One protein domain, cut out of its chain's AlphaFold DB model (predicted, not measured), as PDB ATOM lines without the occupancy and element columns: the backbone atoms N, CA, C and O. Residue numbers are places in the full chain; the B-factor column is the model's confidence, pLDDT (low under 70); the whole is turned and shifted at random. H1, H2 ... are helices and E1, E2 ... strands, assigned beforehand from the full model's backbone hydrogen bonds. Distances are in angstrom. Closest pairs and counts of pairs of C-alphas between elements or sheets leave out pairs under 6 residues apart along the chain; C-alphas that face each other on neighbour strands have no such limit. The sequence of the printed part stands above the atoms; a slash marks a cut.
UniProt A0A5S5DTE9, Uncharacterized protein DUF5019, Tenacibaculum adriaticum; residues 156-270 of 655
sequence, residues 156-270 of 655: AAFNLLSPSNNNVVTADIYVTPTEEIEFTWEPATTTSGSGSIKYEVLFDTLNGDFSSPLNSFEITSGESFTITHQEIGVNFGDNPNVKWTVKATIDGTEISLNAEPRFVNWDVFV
ATOM      1  N   ALA A 156      20.248-154.722 -30.851       93.38
ATOM      2  CA  ALA A 156      19.502-153.777 -30.034       93.38
ATOM      3  C   ALA A 156      20.264-153.459 -28.739       93.38
ATOM      4  O   ALA A 156      20.990-154.300 -28.205       93.38
ATOM      5  N   ALA A 157      20.067-152.247 -28.218       93.88
ATOM      6  CA  ALA A 157      20.592-151.870 -26.910       93.88
ATOM      7  C   ALA A 157      20.023-152.773 -25.801       93.88
ATOM      8  O   ALA A 157      18.853-153.155 -25.833       93.88
ATOM      9  N   PHE A 158      20.858-153.085 -24.813       95.56
ATOM     10  CA  PHE A 158      20.534-153.927 -23.664       95.56
ATOM     11  C   PHE A 158      21.159-153.330 -22.399       95.56
ATOM     12  O   PHE A 158      22.144-152.589 -22.479       95.56
ATOM     13  N   ASN A 159      20.575-153.616 -21.235       96.62
ATOM     14  CA  ASN A 159      21.022-153.019 -19.980       96.62
ATOM     15  C   ASN A 159      21.910-153.961 -19.165       96.62
ATOM     16  O   ASN A 159      21.662-155.159 -19.061       96.62
ATOM     17  N   LEU A 160      22.896-153.382 -18.485       97.75
ATOM     18  CA  LEU A 160      23.583-154.040 -17.376       97.75
ATOM     19  C   LEU A 160      22.638-154.109 -16.164       97.75
ATOM     20  O   LEU A 160      21.818-153.210 -15.974       97.75
ATOM     21  N   LEU A 161      22.743-155.141 -15.327       96.06
ATOM     22  CA  LEU A 161      21.841-155.374 -14.189       96.06
ATOM     23  C   LEU A 161      22.578-155.295 -12.848       96.06
ATOM     24  O   LEU A 161      22.218-154.450 -12.023       96.06
ATOM     25  N   SER A 162      23.644-156.075 -12.669       95.50
ATOM     26  CA  SER A 162      24.495-156.097 -11.469       95.50
ATOM     27  C   SER A 162      25.976-156.090 -11.860       95.50
ATOM     28  O   SER A 162      26.300-156.685 -12.885       95.50
ATOM     29  N   PRO A 163      26.874-155.462 -11.081       95.25
ATOM     30  CA  PRO A 163      26.600-154.561  -9.962       95.25
ATOM     31  C   PRO A 163      25.859-153.284 -10.382       95.25
ATOM     32  O   PRO A 163      25.812-152.909 -11.560       95.25
ATOM     33  N   SER A 164      25.241-152.608  -9.409       94.62
ATOM     34  CA  SER A 164      24.605-151.305  -9.640       94.62
ATOM     35  C   SER A 164      25.636-150.247 -10.072       94.62
ATOM     36  O   SER A 164      26.839-150.411  -9.881       94.62
ATOM     37  N   ASN A 165      25.199-149.163 -10.715       95.69
ATOM     38  CA  ASN A 165      26.140-148.123 -11.133       95.69
ATOM     39  C   ASN A 165      26.728-147.388  -9.914       95.69
ATOM     40  O   ASN A 165      25.965-146.930  -9.062       95.69
ATOM     41  N   ASN A 166      28.050-147.208  -9.880       92.44
ATOM     42  CA  ASN A 166      28.824-146.705  -8.735       92.44
ATOM     43  C   ASN A 166      28.785-147.627  -7.506       92.44
ATOM     44  O   ASN A 166      28.894-147.149  -6.376       92.44
ATOM     45  N   ASN A 167      28.601-148.933  -7.706       92.44
ATOM     46  CA  ASN A 167      28.651-149.881  -6.601       92.44
ATOM     47  C   ASN A 167      30.061-149.925  -5.998       92.44
ATOM     48  O   ASN A 167      31.042-149.992  -6.739       92.44
ATOM     49  N   VAL A 168      30.147-149.927  -4.668       92.38
ATOM     50  CA  VAL A 168      31.374-150.293  -3.953       92.38
ATOM     51  C   VAL A 168      31.307-151.790  -3.692       92.38
ATOM     52  O   VAL A 168      30.329-152.276  -3.125       92.38
ATOM     53  N   VAL A 169      32.310-152.514  -4.166       89.62
ATOM     54  CA  VAL A 169      32.464-153.948  -3.954       89.62
ATOM     55  C   VAL A 169      33.642-154.146  -3.019       89.62
ATOM     56  O   VAL A 169      34.774-153.844  -3.389       89.62
ATOM     57  N   THR A 170      33.363-154.641  -1.818       88.25
ATOM     58  CA  THR A 170      34.400-155.032  -0.867       88.25
ATOM     59  C   THR A 170      34.877-156.437  -1.206       88.25
ATOM     60  O   THR A 170      34.053-157.341  -1.319       88.25
ATOM     61  N   ALA A 171      36.186-156.605  -1.380       88.00
ATOM     62  CA  ALA A 171      36.814-157.894  -1.648       88.00
ATOM     63  C   ALA A 171      37.859-158.180  -0.566       88.00
ATOM     64  O   ALA A 171      38.879-157.493  -0.492       88.00
ATOM     65  N   ASP A 172      37.603-159.187   0.267       86.00
ATOM     66  CA  ASP A 172      38.570-159.672   1.250       86.00
ATOM     67  C   ASP A 172      39.383-160.818   0.642       86.00
ATOM     68  O   ASP A 172      38.886-161.928   0.430       86.00
ATOM     69  N   ILE A 173      40.643-160.527   0.326       84.31
ATOM     70  CA  ILE A 173      41.536-161.462  -0.368       84.31
ATOM     71  C   ILE A 173      42.187-162.484   0.569       84.31
ATOM     72  O   ILE A 173      42.901-163.366   0.090       84.31
ATOM     73  N   TYR A 174      41.965-162.369   1.879       76.12
ATOM     74  CA  TYR A 174      42.569-163.238   2.885       76.12
ATOM     75  C   TYR A 174      41.527-164.126   3.562       76.12
ATOM     76  O   TYR A 174      41.735-165.335   3.660       76.12
ATOM     77  N   VAL A 175      40.398-163.555   3.987       75.81
ATOM     78  CA  VAL A 175      39.346-164.285   4.708       75.81
ATOM     79  C   VAL A 175      38.426-165.022   3.741       75.81
ATOM     80  O   VAL A 175      38.115-166.195   3.953       75.81
ATOM     81  N   THR A 176      38.009-164.364   2.653       84.56
ATOM     82  CA  THR A 176      37.071-164.941   1.682       84.56
ATOM     83  C   THR A 176      37.600-164.922   0.243       84.56
ATOM     84  O   THR A 176      36.892-164.521  -0.680       84.56
ATOM     85  N   PRO A 177      38.822-165.433  -0.016       85.38
ATOM     86  CA  PRO A 177      39.470-165.331  -1.326       85.38
ATOM     87  C   PRO A 177      38.672-165.982  -2.464       85.38
ATOM     88  O   PRO A 177      38.827-165.592  -3.620       85.38
ATOM     89  N   THR A 178      37.825-166.967  -2.147       89.56
ATOM     90  CA  THR A 178      36.997-167.708  -3.109       89.56
ATOM     91  C   THR A 178      35.562-167.196  -3.220       89.56
ATOM     92  O   THR A 178      34.786-167.786  -3.968       89.56
ATOM     93  N   GLU A 179      35.159-166.179  -2.451       92.88
ATOM     94  CA  GLU A 179      33.841-165.565  -2.638       92.88
ATOM     95  C   GLU A 179      33.780-164.849  -3.988       92.88
ATOM     96  O   GLU A 179      34.752-164.233  -4.429       92.88
ATOM     97  N   GLU A 180      32.637-164.975  -4.659       94.56
ATOM     98  CA  GLU A 180      32.435-164.512  -6.027       94.56
ATOM     99  C   GLU A 180      31.535-163.277  -6.074       94.56
ATOM    100  O   GLU A 180      30.495-163.203  -5.414       94.56
ATOM    101  N   ILE A 181      31.898-162.341  -6.945       95.00
ATOM    102  CA  ILE A 181      31.076-161.195  -7.316       95.00
ATOM    103  C   ILE A 181      30.460-161.469  -8.681       95.00
ATOM    104  O   ILE A 181      31.173-161.659  -9.666       95.00
ATOM    105  N   GLU A 182      29.128-161.464  -8.742       95.69
ATOM    106  CA  GLU A 182      28.385-161.727  -9.971       95.69
ATOM    107  C   GLU A 182      28.018-160.432 -10.717       95.69
ATOM    108  O   GLU A 182      27.345-159.528 -10.201       95.69
ATOM    109  N   PHE A 183      28.424-160.391 -11.982       96.44
ATOM    110  CA  PHE A 183      28.032-159.417 -12.985       96.44
ATOM    111  C   PHE A 183      26.928-160.011 -13.851       96.44
ATOM    112  O   PHE A 183      27.068-161.125 -14.346       96.44
ATOM    113  N   THR A 184      25.839-159.275 -14.062       97.31
ATOM    114  CA  THR A 184      24.682-159.737 -14.846       97.31
ATOM    115  C   THR A 184      24.174-158.653 -15.787       97.31
ATOM    116  O   THR A 184      24.304-157.455 -15.504       97.31
ATOM    117  N   TRP A 185      23.577-159.056 -16.909       97.56
ATOM    118  CA  TRP A 185      23.006-158.157 -17.919       97.56
ATOM    119  C   TRP A 185      21.730-158.734 -18.548       97.56
ATOM    120  O   TRP A 185      21.405-159.907 -18.390       97.56
ATOM    121  N   GLU A 186      20.965-157.889 -19.237       96.38
ATOM    122  CA  GLU A 186      19.845-158.331 -20.065       96.38
ATOM    123  C   GLU A 186      20.363-159.020 -21.335       96.38
ATOM    124  O   GLU A 186      21.323-158.526 -21.933       96.38
ATOM    125  N   PRO A 187      19.719-160.102 -21.811       93.38
ATOM    126  CA  PRO A 187      20.082-160.702 -23.085       93.38
ATOM    127  C   PRO A 187      19.994-159.667 -24.213       93.38
ATOM    128  O   PRO A 187      18.941-159.061 -24.437       93.38
ATOM    129  N   ALA A 188      21.086-159.488 -24.952       93.44
ATOM    130  CA  ALA A 188      21.064-158.737 -26.194       93.44
ATOM    131  C   ALA A 188      20.166-159.451 -27.215       93.44
ATOM    132  O   ALA A 188      20.011-160.674 -27.204       93.44
ATOM    133  N   THR A 189      19.560-158.677 -28.110       93.38
ATOM    134  CA  THR A 189      18.682-159.208 -29.157       93.38
ATOM    135  C   THR A 189      19.092-158.661 -30.508       93.38
ATOM    136  O   THR A 189      19.610-157.546 -30.613       93.38
ATOM    137  N   THR A 190      18.871-159.463 -31.545       93.44
ATOM    138  CA  THR A 190      19.108-159.044 -32.919       93.44
ATOM    139  C   THR A 190      17.835-158.470 -33.541       93.44
ATOM    140  O   THR A 190      16.723-158.842 -33.159       93.44
ATOM    141  N   THR A 191      17.970-157.563 -34.507       90.38
ATOM    142  CA  THR A 191      16.827-156.957 -35.213       90.38
ATOM    143  C   THR A 191      15.957-157.973 -35.957       90.38
ATOM    144  O   THR A 191      14.746-157.780 -36.062       90.38
ATOM    145  N   SER A 192      16.547-159.071 -36.439       86.06
ATOM    146  CA  SER A 192      15.836-160.167 -37.103       86.06
ATOM    147  C   SER A 192      15.200-161.160 -36.120       86.06
ATOM    148  O   SER A 192      14.336-161.952 -36.505       86.06
ATOM    149  N   GLY A 193      15.630-161.141 -34.852       82.00
ATOM    150  CA  GLY A 193      15.293-162.146 -33.844       82.00
ATOM    151  C   GLY A 193      15.985-163.500 -34.056       82.00
ATOM    152  O   GLY A 193      15.570-164.494 -33.459       82.00
ATOM    153  N   SER A 194      17.003-163.566 -34.918       76.12
ATOM    154  CA  SER A 194      17.771-164.772 -35.231       76.12
ATOM    155  C   SER A 194      19.281-164.549 -35.076       76.12
ATOM    156  O   SER A 194      19.753-163.422 -35.140       76.12
ATOM    157  N   GLY A 195      20.040-165.627 -34.853       79.31
ATOM    158  CA  GLY A 195      21.492-165.572 -34.640       79.31
ATOM    159  C   GLY A 195      21.906-165.793 -33.181       79.31
ATOM    160  O   GLY A 195      21.154-165.510 -32.251       79.31
ATOM    161  N   SER A 196      23.102-166.350 -32.991       88.00
ATOM    162  CA  SER A 196      23.711-166.540 -31.669       88.00
ATOM    163  C   SER A 196      24.538-165.311 -31.301       88.00
ATOM    164  O   SER A 196      25.209-164.749 -32.164       88.00
ATOM    165  N   ILE A 197      24.523-164.910 -30.031       91.69
ATOM    166  CA  ILE A 197      25.286-163.761 -29.527       91.69
ATOM    167  C   ILE A 197      26.364-164.261 -28.566       91.69
ATOM    168  O   ILE A 197      26.087-165.092 -27.700       91.69
ATOM    169  N   LYS A 198      27.583-163.749 -28.727       93.12
ATOM    170  CA  LYS A 198      28.700-163.914 -27.791       93.12
ATOM    171  C   LYS A 198      28.858-162.653 -26.958       93.12
ATOM    172  O   LYS A 198      28.641-161.555 -27.475       93.12
ATOM    173  N   TYR A 199      29.272-162.815 -25.707       96.00
ATOM    174  CA  TYR A 199      29.544-161.697 -24.813       96.00
ATOM    175  C   TYR A 199      31.008-161.682 -24.388       96.00
ATOM    176  O   TYR A 199      31.643-162.725 -24.242       96.00
ATOM    177  N   GLU A 200      31.525-160.484 -24.160       97.00
ATOM    178  CA  GLU A 200      32.812-160.240 -23.523       97.00
ATOM    179  C   GLU A 200      32.604-159.167 -22.449       97.00
ATOM    180  O   GLU A 200      32.038-158.107 -22.732       97.00
ATOM    181  N   VAL A 201      33.011-159.444 -21.210       97.88
ATOM    182  CA  VAL A 201      32.993-158.445 -20.133       97.88
ATOM    183  C   VAL A 201      34.297-157.670 -20.188       97.88
ATOM    184  O   VAL A 201      35.373-158.263 -20.151       97.88
ATOM    185  N   LEU A 202      34.202-156.347 -20.282       98.19
ATOM    186  CA  LEU A 202      35.340-155.448 -20.430       98.19
ATOM    187  C   LEU A 202      35.433-154.529 -19.220       98.19
ATOM    188  O   LEU A 202      34.445-153.892 -18.863       98.19
ATOM    189  N   PHE A 203      36.627-154.403 -18.649       97.75
ATOM    190  CA  PHE A 203      36.950-153.429 -17.608       97.75
ATOM    191  C   PHE A 203      37.976-152.431 -18.132       97.75
ATOM    192  O   PHE A 203      38.916-152.812 -18.823       97.75
ATOM    193  N   ASP A 204      37.823-151.156 -17.793       97.56
ATOM    194  CA  ASP A 204      38.720-150.089 -18.234       97.56
ATOM    195  C   ASP A 204      38.837-148.992 -17.162       97.56
ATOM    196  O   ASP A 204      38.031-148.885 -16.232       97.56
ATOM    197  N   THR A 205      39.850-148.147 -17.304       95.06
ATOM    198  CA  THR A 205      40.003-146.906 -16.551       95.06
ATOM    199  C   THR A 205      38.789-145.993 -16.749       95.06
ATOM    200  O   THR A 205      38.103-146.036 -17.772       95.06
ATOM    201  N   LEU A 206      38.539-145.086 -15.799       93.69
ATOM    202  CA  LEU A 206      37.382-144.178 -15.850       93.69
ATOM    203  C   LEU A 206      37.294-143.372 -17.165       93.69
ATOM    204  O   LEU A 206      36.198-143.144 -17.683       93.69
ATOM    205  N   ASN A 207      38.448-143.006 -17.735       91.25
ATOM    206  CA  ASN A 207      38.560-142.221 -18.968       91.25
ATOM    207  C   ASN A 207      38.796-143.061 -20.236       91.25
ATOM    208  O   ASN A 207      38.857-142.479 -21.316       91.25
ATOM    209  N   GLY A 208      38.937-144.385 -20.125       92.56
ATOM    210  CA  GLY A 208      39.151-145.266 -21.276       92.56
ATOM    211  C   GLY A 208      37.929-145.354 -22.192       92.56
ATOM    212  O   GLY A 208      36.848-144.880 -21.853       92.56
ATOM    213  N   ASP A 209      38.065-145.931 -23.374       91.62
ATOM    214  CA  ASP A 209      36.970-146.093 -24.341       91.62
ATOM    215  C   ASP A 209      36.724-147.564 -24.711       91.62
ATOM    216  O   ASP A 209      35.967-147.846 -25.639       91.62
ATOM    217  N   PHE A 210      37.333-148.494 -23.964       95.75
ATOM    218  CA  PHE A 210      37.326-149.939 -24.195       95.75
ATOM    219  C   PHE A 210      38.014-150.395 -25.492       95.75
ATOM    220  O   PHE A 210      37.922-151.568 -25.846       95.75
ATOM    221  N   SER A 211      38.745-149.518 -26.194       91.25
ATOM    222  CA  SER A 211      39.588-149.928 -27.329       91.25
ATOM    223  C   SER A 211      40.855-150.674 -26.890       91.25
ATOM    224  O   SER A 211      41.466-151.398 -27.677       91.25
ATOM    225  N   SER A 212      41.259-150.504 -25.630       94.50
ATOM    226  CA  SER A 212      42.368-151.202 -24.969       94.50
ATOM    227  C   SER A 212      42.007-151.417 -23.493       94.50
ATOM    228  O   SER A 212      42.489-150.672 -22.640       94.50
ATOM    229  N   PRO A 213      41.096-152.362 -23.196       96.25
ATOM    230  CA  PRO A 213      40.586-152.569 -21.844       96.25
ATOM    231  C   PRO A 213      41.702-153.013 -20.888       96.25
ATOM    232  O   PRO A 213      42.654-153.676 -21.299       96.25
ATOM    233  N   LEU A 214      41.555-152.678 -19.602       94.94
ATOM    234  CA  LEU A 214      42.423-153.163 -18.526       94.94
ATOM    235  C   LEU A 214      42.360-154.687 -18.418       94.94
ATOM    236  O   LEU A 214      43.391-155.337 -18.299       94.94
ATOM    237  N   ASN A 215      41.147-155.239 -18.466       96.50
ATOM    238  CA  ASN A 215      40.891-156.674 -18.426       96.50
ATOM    239  C   ASN A 215      39.699-157.009 -19.327       96.50
ATOM    240  O   ASN A 215      38.743-156.229 -19.406       96.50
ATOM    241  N   SER A 216      39.737-158.176 -19.971       96.31
ATOM    242  CA  SER A 216      38.609-158.712 -20.728       96.31
ATOM    243  C   SER A 216      38.381-160.194 -20.446       96.31
ATOM    244  O   SER A 216      39.324-160.957 -20.241       96.31
ATOM    245  N   PHE A 217      37.108-160.588 -20.415       96.12
ATOM    246  CA  PHE A 217      36.686-161.948 -20.098       96.12
ATOM    247  C   PHE A 217      35.654-162.425 -21.118       96.12
ATOM    248  O   PHE A 217      34.542-161.895 -21.189       96.12
ATOM    249  N   GLU A 218      36.015-163.429 -21.918       94.69
ATOM    250  CA  GLU A 218      35.106-164.036 -22.892       94.69
ATOM    251  C   GLU A 218      34.055-164.913 -22.200       94.69
ATOM    252  O   GLU A 218      34.379-165.795 -21.403       94.69
ATOM    253  N   ILE A 219      32.785-164.726 -22.562       92.31
ATOM    254  CA  ILE A 219      31.658-165.480 -22.010       92.31
ATOM    255  C   ILE A 219      31.128-166.426 -23.082       92.31
ATOM    256  O   ILE A 219      30.568-166.019 -24.101       92.31
ATOM    257  N   THR A 220      31.311-167.725 -22.844       72.94
ATOM    258  CA  THR A 220      30.956-168.766 -23.820       72.94
ATOM    259  C   THR A 220      29.439-168.961 -23.940       72.94
ATOM    260  O   THR A 220      28.944-169.278 -25.022       72.94
ATOM    261  N   SER A 221      28.691-168.780 -22.847       72.31
ATOM    262  CA  SER A 221      27.224-168.865 -22.816       72.31
ATOM    263  C   SER A 221      26.657-168.259 -21.532       72.31
ATOM    264  O   SER A 221      27.256-168.449 -20.477       72.31
ATOM    265  N   GLY A 222      25.470-167.654 -21.607       82.88
ATOM    266  CA  GLY A 222      24.757-167.084 -20.458       82.88
ATOM    267  C   GLY A 222      24.868-165.562 -20.368       82.88
ATOM    268  O   GLY A 222      25.548-164.922 -21.168       82.88
ATOM    269  N   GLU A 223      24.153-164.999 -19.399       92.62
ATOM    270  CA  GLU A 223      24.030-163.557 -19.164       92.62
ATOM    271  C   GLU A 223      24.657-163.119 -17.830       92.62
ATOM    272  O   GLU A 223      24.241-162.123 -17.227       92.62
ATOM    273  N   SER A 224      25.639-163.891 -17.353       95.25
ATOM    274  CA  SER A 224      26.404-163.574 -16.152       95.25
ATOM    275  C   SER A 224      27.893-163.913 -16.257       95.25
ATOM    276  O   SER A 224      28.326-164.699 -17.102       95.25
ATOM    277  N   PHE A 225      28.675-163.267 -15.396       96.12
ATOM    278  CA  PHE A 225      30.112-163.445 -15.209       96.12
ATOM    279  C   PHE A 225      30.424-163.351 -13.716       96.12
ATOM    280  O   PHE A 225      29.950-162.428 -13.057       96.12
ATOM    281  N   THR A 226      31.217-164.276 -13.184       95.75
ATOM    282  CA  THR A 226      31.702-164.219 -11.802       95.75
ATOM    283  C   THR A 226      33.200-163.963 -11.771       95.75
ATOM    284  O   THR A 226      33.937-164.407 -12.648       95.75
ATOM    285  N   ILE A 227      33.640-163.230 -10.752       95.38
ATOM    286  CA  ILE A 227      35.054-163.024 -10.435       95.38
ATOM    287  C   ILE A 227      35.252-163.180  -8.928       95.38
ATOM    288  O   ILE A 227      34.454-162.664  -8.144       95.38
ATOM    289  N   THR A 228      36.288-163.906  -8.519       95.38
ATOM    290  CA  THR A 228      36.589-164.141  -7.100       95.38
ATOM    291  C   THR A 228      37.256-162.930  -6.443       95.38
ATOM    292  O   THR A 228      37.895-162.119  -7.118       95.38
ATOM    293  N   HIS A 229      37.180-162.814  -5.113       91.62
ATOM    294  CA  HIS A 229      37.925-161.793  -4.364       91.62
ATOM    295  C   HIS A 229      39.429-161.843  -4.663       91.62
ATOM    296  O   HIS A 229      40.045-160.801  -4.896       91.62
ATOM    297  N   GLN A 230      40.015-163.042  -4.746       88.94
ATOM    298  CA  GLN A 230      41.424-163.203  -5.102       88.94
ATOM    299  C   GLN A 230      41.739-162.643  -6.499       88.94
ATOM    300  O   GLN A 230      42.712-161.905  -6.665       88.94
ATOM    301  N   GLU A 231      40.917-162.953  -7.503       92.50
ATOM    302  CA  GLU A 231      41.085-162.415  -8.857       92.50
ATOM    303  C   GLU A 231      40.879-160.899  -8.902       92.50
ATOM    304  O   GLU A 231      41.558-160.227  -9.676       92.50
ATOM    305  N   ILE A 232      39.998-160.338  -8.067       92.38
ATOM    306  CA  ILE A 232      39.850-158.883  -7.945       92.38
ATOM    307  C   ILE A 232      41.152-158.256  -7.440       92.38
ATOM    308  O   ILE A 232      41.640-157.303  -8.047       92.38
ATOM    309  N   GLY A 233      41.745-158.810  -6.378       87.81
ATOM    310  CA  GLY A 233      43.023-158.336  -5.845       87.81
ATOM    311  C   GLY A 233      44.142-158.360  -6.889       87.81
ATOM    312  O   GLY A 233      44.866-157.380  -7.041       87.81
ATOM    313  N   VAL A 234      44.238-159.444  -7.665       87.75
ATOM    314  CA  VAL A 234      45.251-159.601  -8.724       87.75
ATOM    315  C   VAL A 234      45.025-158.640  -9.893       87.75
ATOM    316  O   VAL A 234      45.971-158.015 -10.364       87.75
ATOM    317  N   ASN A 235      43.790-158.526 -10.383       89.50
ATOM    318  CA  ASN A 235      43.495-157.788 -11.614       89.50
ATOM    319  C   ASN A 235      43.276-156.284 -11.385       89.50
ATOM    320  O   ASN A 235      43.411-155.499 -12.328       89.50
ATOM    321  N   PHE A 236      42.911-155.879 -10.163       90.00
ATOM    322  CA  PHE A 236      42.463-154.518  -9.858       90.00
ATOM    323  C   PHE A 236      43.058-153.909  -8.581       90.00
ATOM    324  O   PHE A 236      42.701-152.775  -8.266       90.00
ATOM    325  N   GLY A 237      43.979-154.577  -7.875       81.81
ATOM    326  CA  GLY A 237      44.598-154.044  -6.649       81.81
ATOM    327  C   GLY A 237      45.203-152.640  -6.809       81.81
ATOM    328  O   GLY A 237      45.069-151.802  -5.921       81.81
ATOM    329  N   ASP A 238      45.765-152.339  -7.985       82.00
ATOM    330  CA  ASP A 238      46.331-151.018  -8.313       82.00
ATOM    331  C   ASP A 238      45.315-150.035  -8.926       82.00
ATOM    332  O   ASP A 238      45.612-148.856  -9.138       82.00
ATOM    333  N   ASN A 239      44.110-150.505  -9.256       87.00
ATOM    334  CA  ASN A 239      43.076-149.748  -9.960       87.00
ATOM    335  C   ASN A 239      41.721-149.909  -9.256       87.00
ATOM    336  O   ASN A 239      40.818-150.549  -9.798       87.00
ATOM    337  N   PRO A 240      41.526-149.291  -8.076       86.50
ATOM    338  CA  PRO A 240      40.304-149.475  -7.302       86.50
ATOM    339  C   PRO A 240      39.076-148.869  -7.987       86.50
ATOM    340  O   PRO A 240      37.966-149.298  -7.737       86.50
ATOM    341  N   ASN A 241      39.230-147.898  -8.892       93.81
ATOM    342  CA  ASN A 241      38.099-147.280  -9.589       93.81
ATOM    343  C   ASN A 241      38.140-147.612 -11.078       93.81
ATOM    344  O   ASN A 241      38.965-147.064 -11.815       93.81
ATOM    345  N   VAL A 242      37.212-148.451 -11.528       95.88
ATOM    346  CA  VAL A 242      37.101-148.852 -12.934       95.88
ATOM    347  C   VAL A 242      35.681-148.654 -13.444       95.88
ATOM    348  O   VAL A 242      34.714-148.513 -12.688       95.88
ATOM    349  N   LYS A 243      35.540-148.643 -14.763       96.81
ATOM    350  CA  LYS A 243      34.248-148.837 -15.411       96.81
ATOM    351  C   LYS A 243      34.236-150.161 -16.146       96.81
ATOM    352  O   LYS A 243      35.276-150.643 -16.584       96.81
ATOM    353  N   TRP A 244      33.049-150.718 -16.298       97.62
ATOM    354  CA  TRP A 244      32.841-151.974 -16.987       97.62
ATOM    355  C   TRP A 244      31.684-151.879 -17.972       97.62
ATOM    356  O   TRP A 244      30.758-151.077 -17.806       97.62
ATOM    357  N   THR A 245      31.757-152.693 -19.015       98.12
ATOM    358  CA  THR A 245      30.673-152.901 -19.973       98.12
ATOM    359  C   THR A 245      30.652-154.356 -20.426       98.12
ATOM    360  O   THR A 245      31.588-155.117 -20.178       98.12
ATOM    361  N   VAL A 246      29.574-154.734 -21.098       98.12
ATOM    362  CA  VAL A 246      29.454-156.005 -21.800       98.12
ATOM    363  C   VAL A 246      29.397-155.698 -23.284       98.12
ATOM    364  O   VAL A 246      28.524-154.957 -23.739       98.12
ATOM    365  N   LYS A 247      30.325-156.279 -24.039       96.44
ATOM    366  CA  LYS A 247      30.331-156.252 -25.496       96.44
ATOM    367  C   LYS A 247      29.574-157.465 -26.019       96.44
ATOM    368  O   LYS A 247      30.040-158.592 -25.884       96.44
ATOM    369  N   ALA A 248      28.419-157.237 -26.631       95.06
ATOM    370  CA  ALA A 248      27.697-158.257 -27.381       95.06
ATOM    371  C   ALA A 248      28.211-158.292 -28.824       95.06
ATOM    372  O   ALA A 248      28.402-157.240 -29.428       95.06
ATOM    373  N   THR A 249      28.407-159.481 -29.390       93.06
ATOM    374  CA  THR A 249      28.797-159.675 -30.796       93.06
ATOM    375  C   THR A 249      27.920-160.749 -31.424       93.06
ATOM    376  O   THR A 249      27.756-161.823 -30.842       93.06
ATOM    377  N   ILE A 250      27.360-160.490 -32.609       91.06
ATOM    378  CA  ILE A 250      26.640-161.528 -33.361       91.06
ATOM    379  C   ILE A 250      27.674-162.537 -33.870       91.06
ATOM    380  O   ILE A 250      28.595-162.175 -34.608       91.06
ATOM    381  N   ASP A 251      27.533-163.800 -33.471       88.50
ATOM    382  CA  ASP A 251      28.516-164.844 -33.744       88.50
ATOM    383  C   ASP A 251      28.736-165.036 -35.253       88.50
ATOM    384  O   ASP A 251      27.791-165.131 -36.035       88.50
ATOM    385  N   GLY A 252      30.003-165.090 -35.661       85.38
ATOM    386  CA  GLY A 252      30.403-165.174 -37.066       85.38
ATOM    387  C   GLY A 252      30.356-163.851 -37.841       85.38
ATOM    388  O   GLY A 252      30.561-163.872 -39.055       85.38
ATOM    389  N   THR A 253      30.121-162.714 -37.176       85.56
ATOM    390  CA  THR A 253      30.123-161.373 -37.788       85.56
ATOM    391  C   THR A 253      31.030-160.399 -37.023       85.56
ATOM    392  O   THR A 253      31.456-160.687 -35.908       85.56
ATOM    393  N   GLU A 254      31.298-159.224 -37.602       84.38
ATOM    394  CA  GLU A 254      31.999-158.114 -36.923       84.38
ATOM    395  C   GLU A 254      31.039-157.157 -36.183       84.38
ATOM    396  O   GLU A 254      31.462-156.154 -35.607       84.38
ATOM    397  N   ILE A 255      29.735-157.452 -36.184       87.62
ATOM    398  CA  ILE A 255      28.710-156.582 -35.606       87.62
ATOM    399  C   ILE A 255      28.725-156.752 -34.096       87.62
ATOM    400  O   ILE A 255      28.348-157.801 -33.569       87.62
ATOM    401  N   SER A 256      29.140-155.693 -33.408       91.50
ATOM    402  CA  SER A 256      29.201-155.659 -31.955       91.50
ATOM    403  C   SER A 256      28.612-154.377 -31.383       91.50
ATOM    404  O   SER A 256      28.559-153.341 -32.050       91.50
ATOM    405  N   LEU A 257      28.132-154.468 -30.147       93.50
ATOM    406  CA  LEU A 257      27.581-153.355 -29.391       93.50
ATOM    407  C   LEU A 257      27.997-153.491 -27.927       93.50
ATOM    408  O   LEU A 257      27.762-154.531 -27.309       93.50
ATOM    409  N   ASN A 258      28.571-152.427 -27.376       95.56
ATOM    410  CA  ASN A 258      28.789-152.316 -25.940       95.56
ATOM    411  C   ASN A 258      27.510-151.797 -25.280       95.56
ATOM    412  O   ASN A 258      26.892-150.857 -25.787       95.56
ATOM    413  N   ALA A 259      27.131-152.373 -24.143       96.88
ATOM    414  CA  ALA A 259      26.120-151.777 -23.279       96.88
ATOM    415  C   ALA A 259      26.604-150.430 -22.711       96.88
ATOM    416  O   ALA A 259      27.811-150.165 -22.636       96.88
ATOM    417  N   GLU A 260      25.667-149.599 -22.250       96.00
ATOM    418  CA  GLU A 260      26.014-148.375 -21.522       96.00
ATOM    419  C   GLU A 260      26.852-148.719 -20.274       96.00
ATOM    420  O   GLU A 260      26.373-149.473 -19.415       96.00
ATOM    421  N   PRO A 261      28.099-148.215 -20.163       97.38
ATOM    422  CA  PRO A 261      29.013-148.622 -19.104       97.38
ATOM    423  C   PRO A 261      28.521-148.260 -17.703       97.38
ATOM    424  O   PRO A 261      27.851-147.247 -17.486       97.38
ATOM    425  N   ARG A 262      28.945-149.051 -16.718       97.44
ATOM    426  CA  ARG A 262      28.758-148.765 -15.291       97.44
ATOM    427  C   ARG A 262      30.094-148.615 -14.584       97.44
ATOM    428  O   ARG A 262      31.098-149.176 -15.002       97.44
ATOM    429  N   PHE A 263      30.092-147.873 -13.487       96.31
ATOM    430  CA  PHE A 263      31.250-147.692 -12.617       96.31
ATOM    431  C   PHE A 263      31.195-148.672 -11.447       96.31
ATOM    432  O   PHE A 263      30.125-148.888 -10.874       96.31
ATOM    433  N   VAL A 264      32.348-149.230 -11.085       95.31
ATOM    434  CA  VAL A 264      32.532-150.054  -9.888       95.31
ATOM    435  C   VAL A 264      33.792-149.596  -9.157       95.31
ATOM    436  O   VAL A 264      34.796-149.248  -9.784       95.31
ATOM    437  N   ASN A 265      33.705-149.543  -7.833       94.00
ATOM    438  CA  ASN A 265      34.824-149.236  -6.956       94.00
ATOM    439  C   ASN A 265      35.168-150.485  -6.136       94.00
ATOM    440  O   ASN A 265      34.306-151.004  -5.430       94.00
ATOM    441  N   TRP A 266      36.395-150.972  -6.270       91.50
ATOM    442  CA  TRP A 266      36.956-152.083  -5.521       91.50
ATOM    443  C   TRP A 266      37.540-151.570  -4.210       91.50
ATOM    444  O   TRP A 266      38.558-150.877  -4.190       91.50
ATOM    445  N   ASP A 267      36.900-151.953  -3.114       87.69
ATOM    446  CA  ASP A 267      37.434-151.808  -1.767       87.69
ATOM    447  C   ASP A 267      38.128-153.123  -1.395       87.69
ATOM    448  O   ASP A 267      37.529-154.035  -0.822       87.69
ATOM    449  N   VAL A 268      39.370-153.278  -1.858       81.75
ATOM    450  CA  VAL A 268      40.164-154.482  -1.593       81.75
ATOM    451  C   VAL A 268      40.713-154.381  -0.177       81.75
ATOM    452  O   VAL A 268      41.570-153.541   0.105       81.75
ATOM    453  N   PHE A 269      40.222-155.235   0.718       74.75
ATOM    454  CA  PHE A 269      40.723-155.283   2.081       74.75
ATOM    455  C   PHE A 269      42.110-155.929   2.082       74.75
ATOM    456  O   PHE A 269      42.264-157.115   1.789       74.75
ATOM    457  N   VAL A 270      43.125-155.122   2.397       72.81
ATOM    458  CA  VAL A 270      44.510-155.564   2.561       72.81
ATOM    459  C   VAL A 270      44.982-155.197   3.962       72.81
ATOM    460  O   VAL A 270      44.888-154.039   4.373       72.81
TER     461      VAL A 270
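Overview. This is residues 156 to 270 of the 655 residues of the protein "Uncharacterized protein DUF5019" of Tenacibaculum adriaticum (UniProt A0A5S5DTE9). Two sheets make an elongated sandwich: a strongly twisted sheet of six strands, E2, E4, E5, E7, E8 and E9, is covered over part of one face by a small sheet of three, E1, E3 and E6. One short helix, H1, packs on E2 and E9 toward one end of the long axis, and the link around Ser 192 lies at the other end. The larger sheet is branched and mixed, with E7 in its middle; the smaller has the order E1, E3, E6 and is antiparallel. The printed part has 115 residues, mostly strand by class, with six strands, one helix and three more strands along the chain. It is compact, with a radius of gyration of the C-alphas of 14.6 A, and spans 49 by 28 by 22 A.

Along the chain. Find C-alpha 160 at (23.583, -154.040, -17.376), where E1, residues 160 to 162, begins. Read on to E2, residues 167 to 172, and E3, residues 180 to 185, 16.5 A long. Next come E4, residues 197 to 205, 25.9 A; E5, residues 215 to 219; and E6, residues 224 to 228. H1, residues 229 to 236, follows at once and is 10.2 A long. E7, residues 241 to 250, starts at (38.099, -147.280, -9.589) and runs 30.0 A. After E8, residues 256 to 258, E9, residues 262 to 269, runs 22.1 A to C-alpha 269 at (40.723, -155.283, 2.081).

Arrangement. Start at E7, which has E4 on one side and E8 and E9 on the other side. Look for N 247 and O 200, 2.8 A apart, between E7 and E4, antiparallel at 158 degrees. E7 and E8 form a hairpin, with N 248 and O 257 at 2.9 A; E7 and E9 are antiparallel, with N 244 and O 262 at 2.8 A. E5 forms a hairpin with E4, N 201 and O 217 being 2.9 A apart. E2 is parallel to E9 at 27 degrees, with N 169 and O 265 at 2.8 A. In the other sheet, inner strand E3 is antiparallel to E1, N 161 and O 184 at 2.8 A, and to E6, N 183 and O 225 at 2.8 A. The two sheets form a sandwich, two sheets face to face: the facing parts are 7.5 A centre to centre, their strands at 36 degrees. H1 is on the branched sheet, its closest C-alphas to E2 being those of His 229 and Ala 171, 4.9 A apart, and it only grazes the sheet of E1, E3 and E6. Every O i to N i+4 pair in H1 is within hydrogen-bond range.

Size, cuts and confidence. The two C-alphas farthest apart, those of Ser 192 and Val 270, are 49.2 A from each other. The printed part has no cut, and its one long link, E3 to E4, has 11 residues. The mean pLDDT of the printed part is 91.4, and no printed residue is under 70.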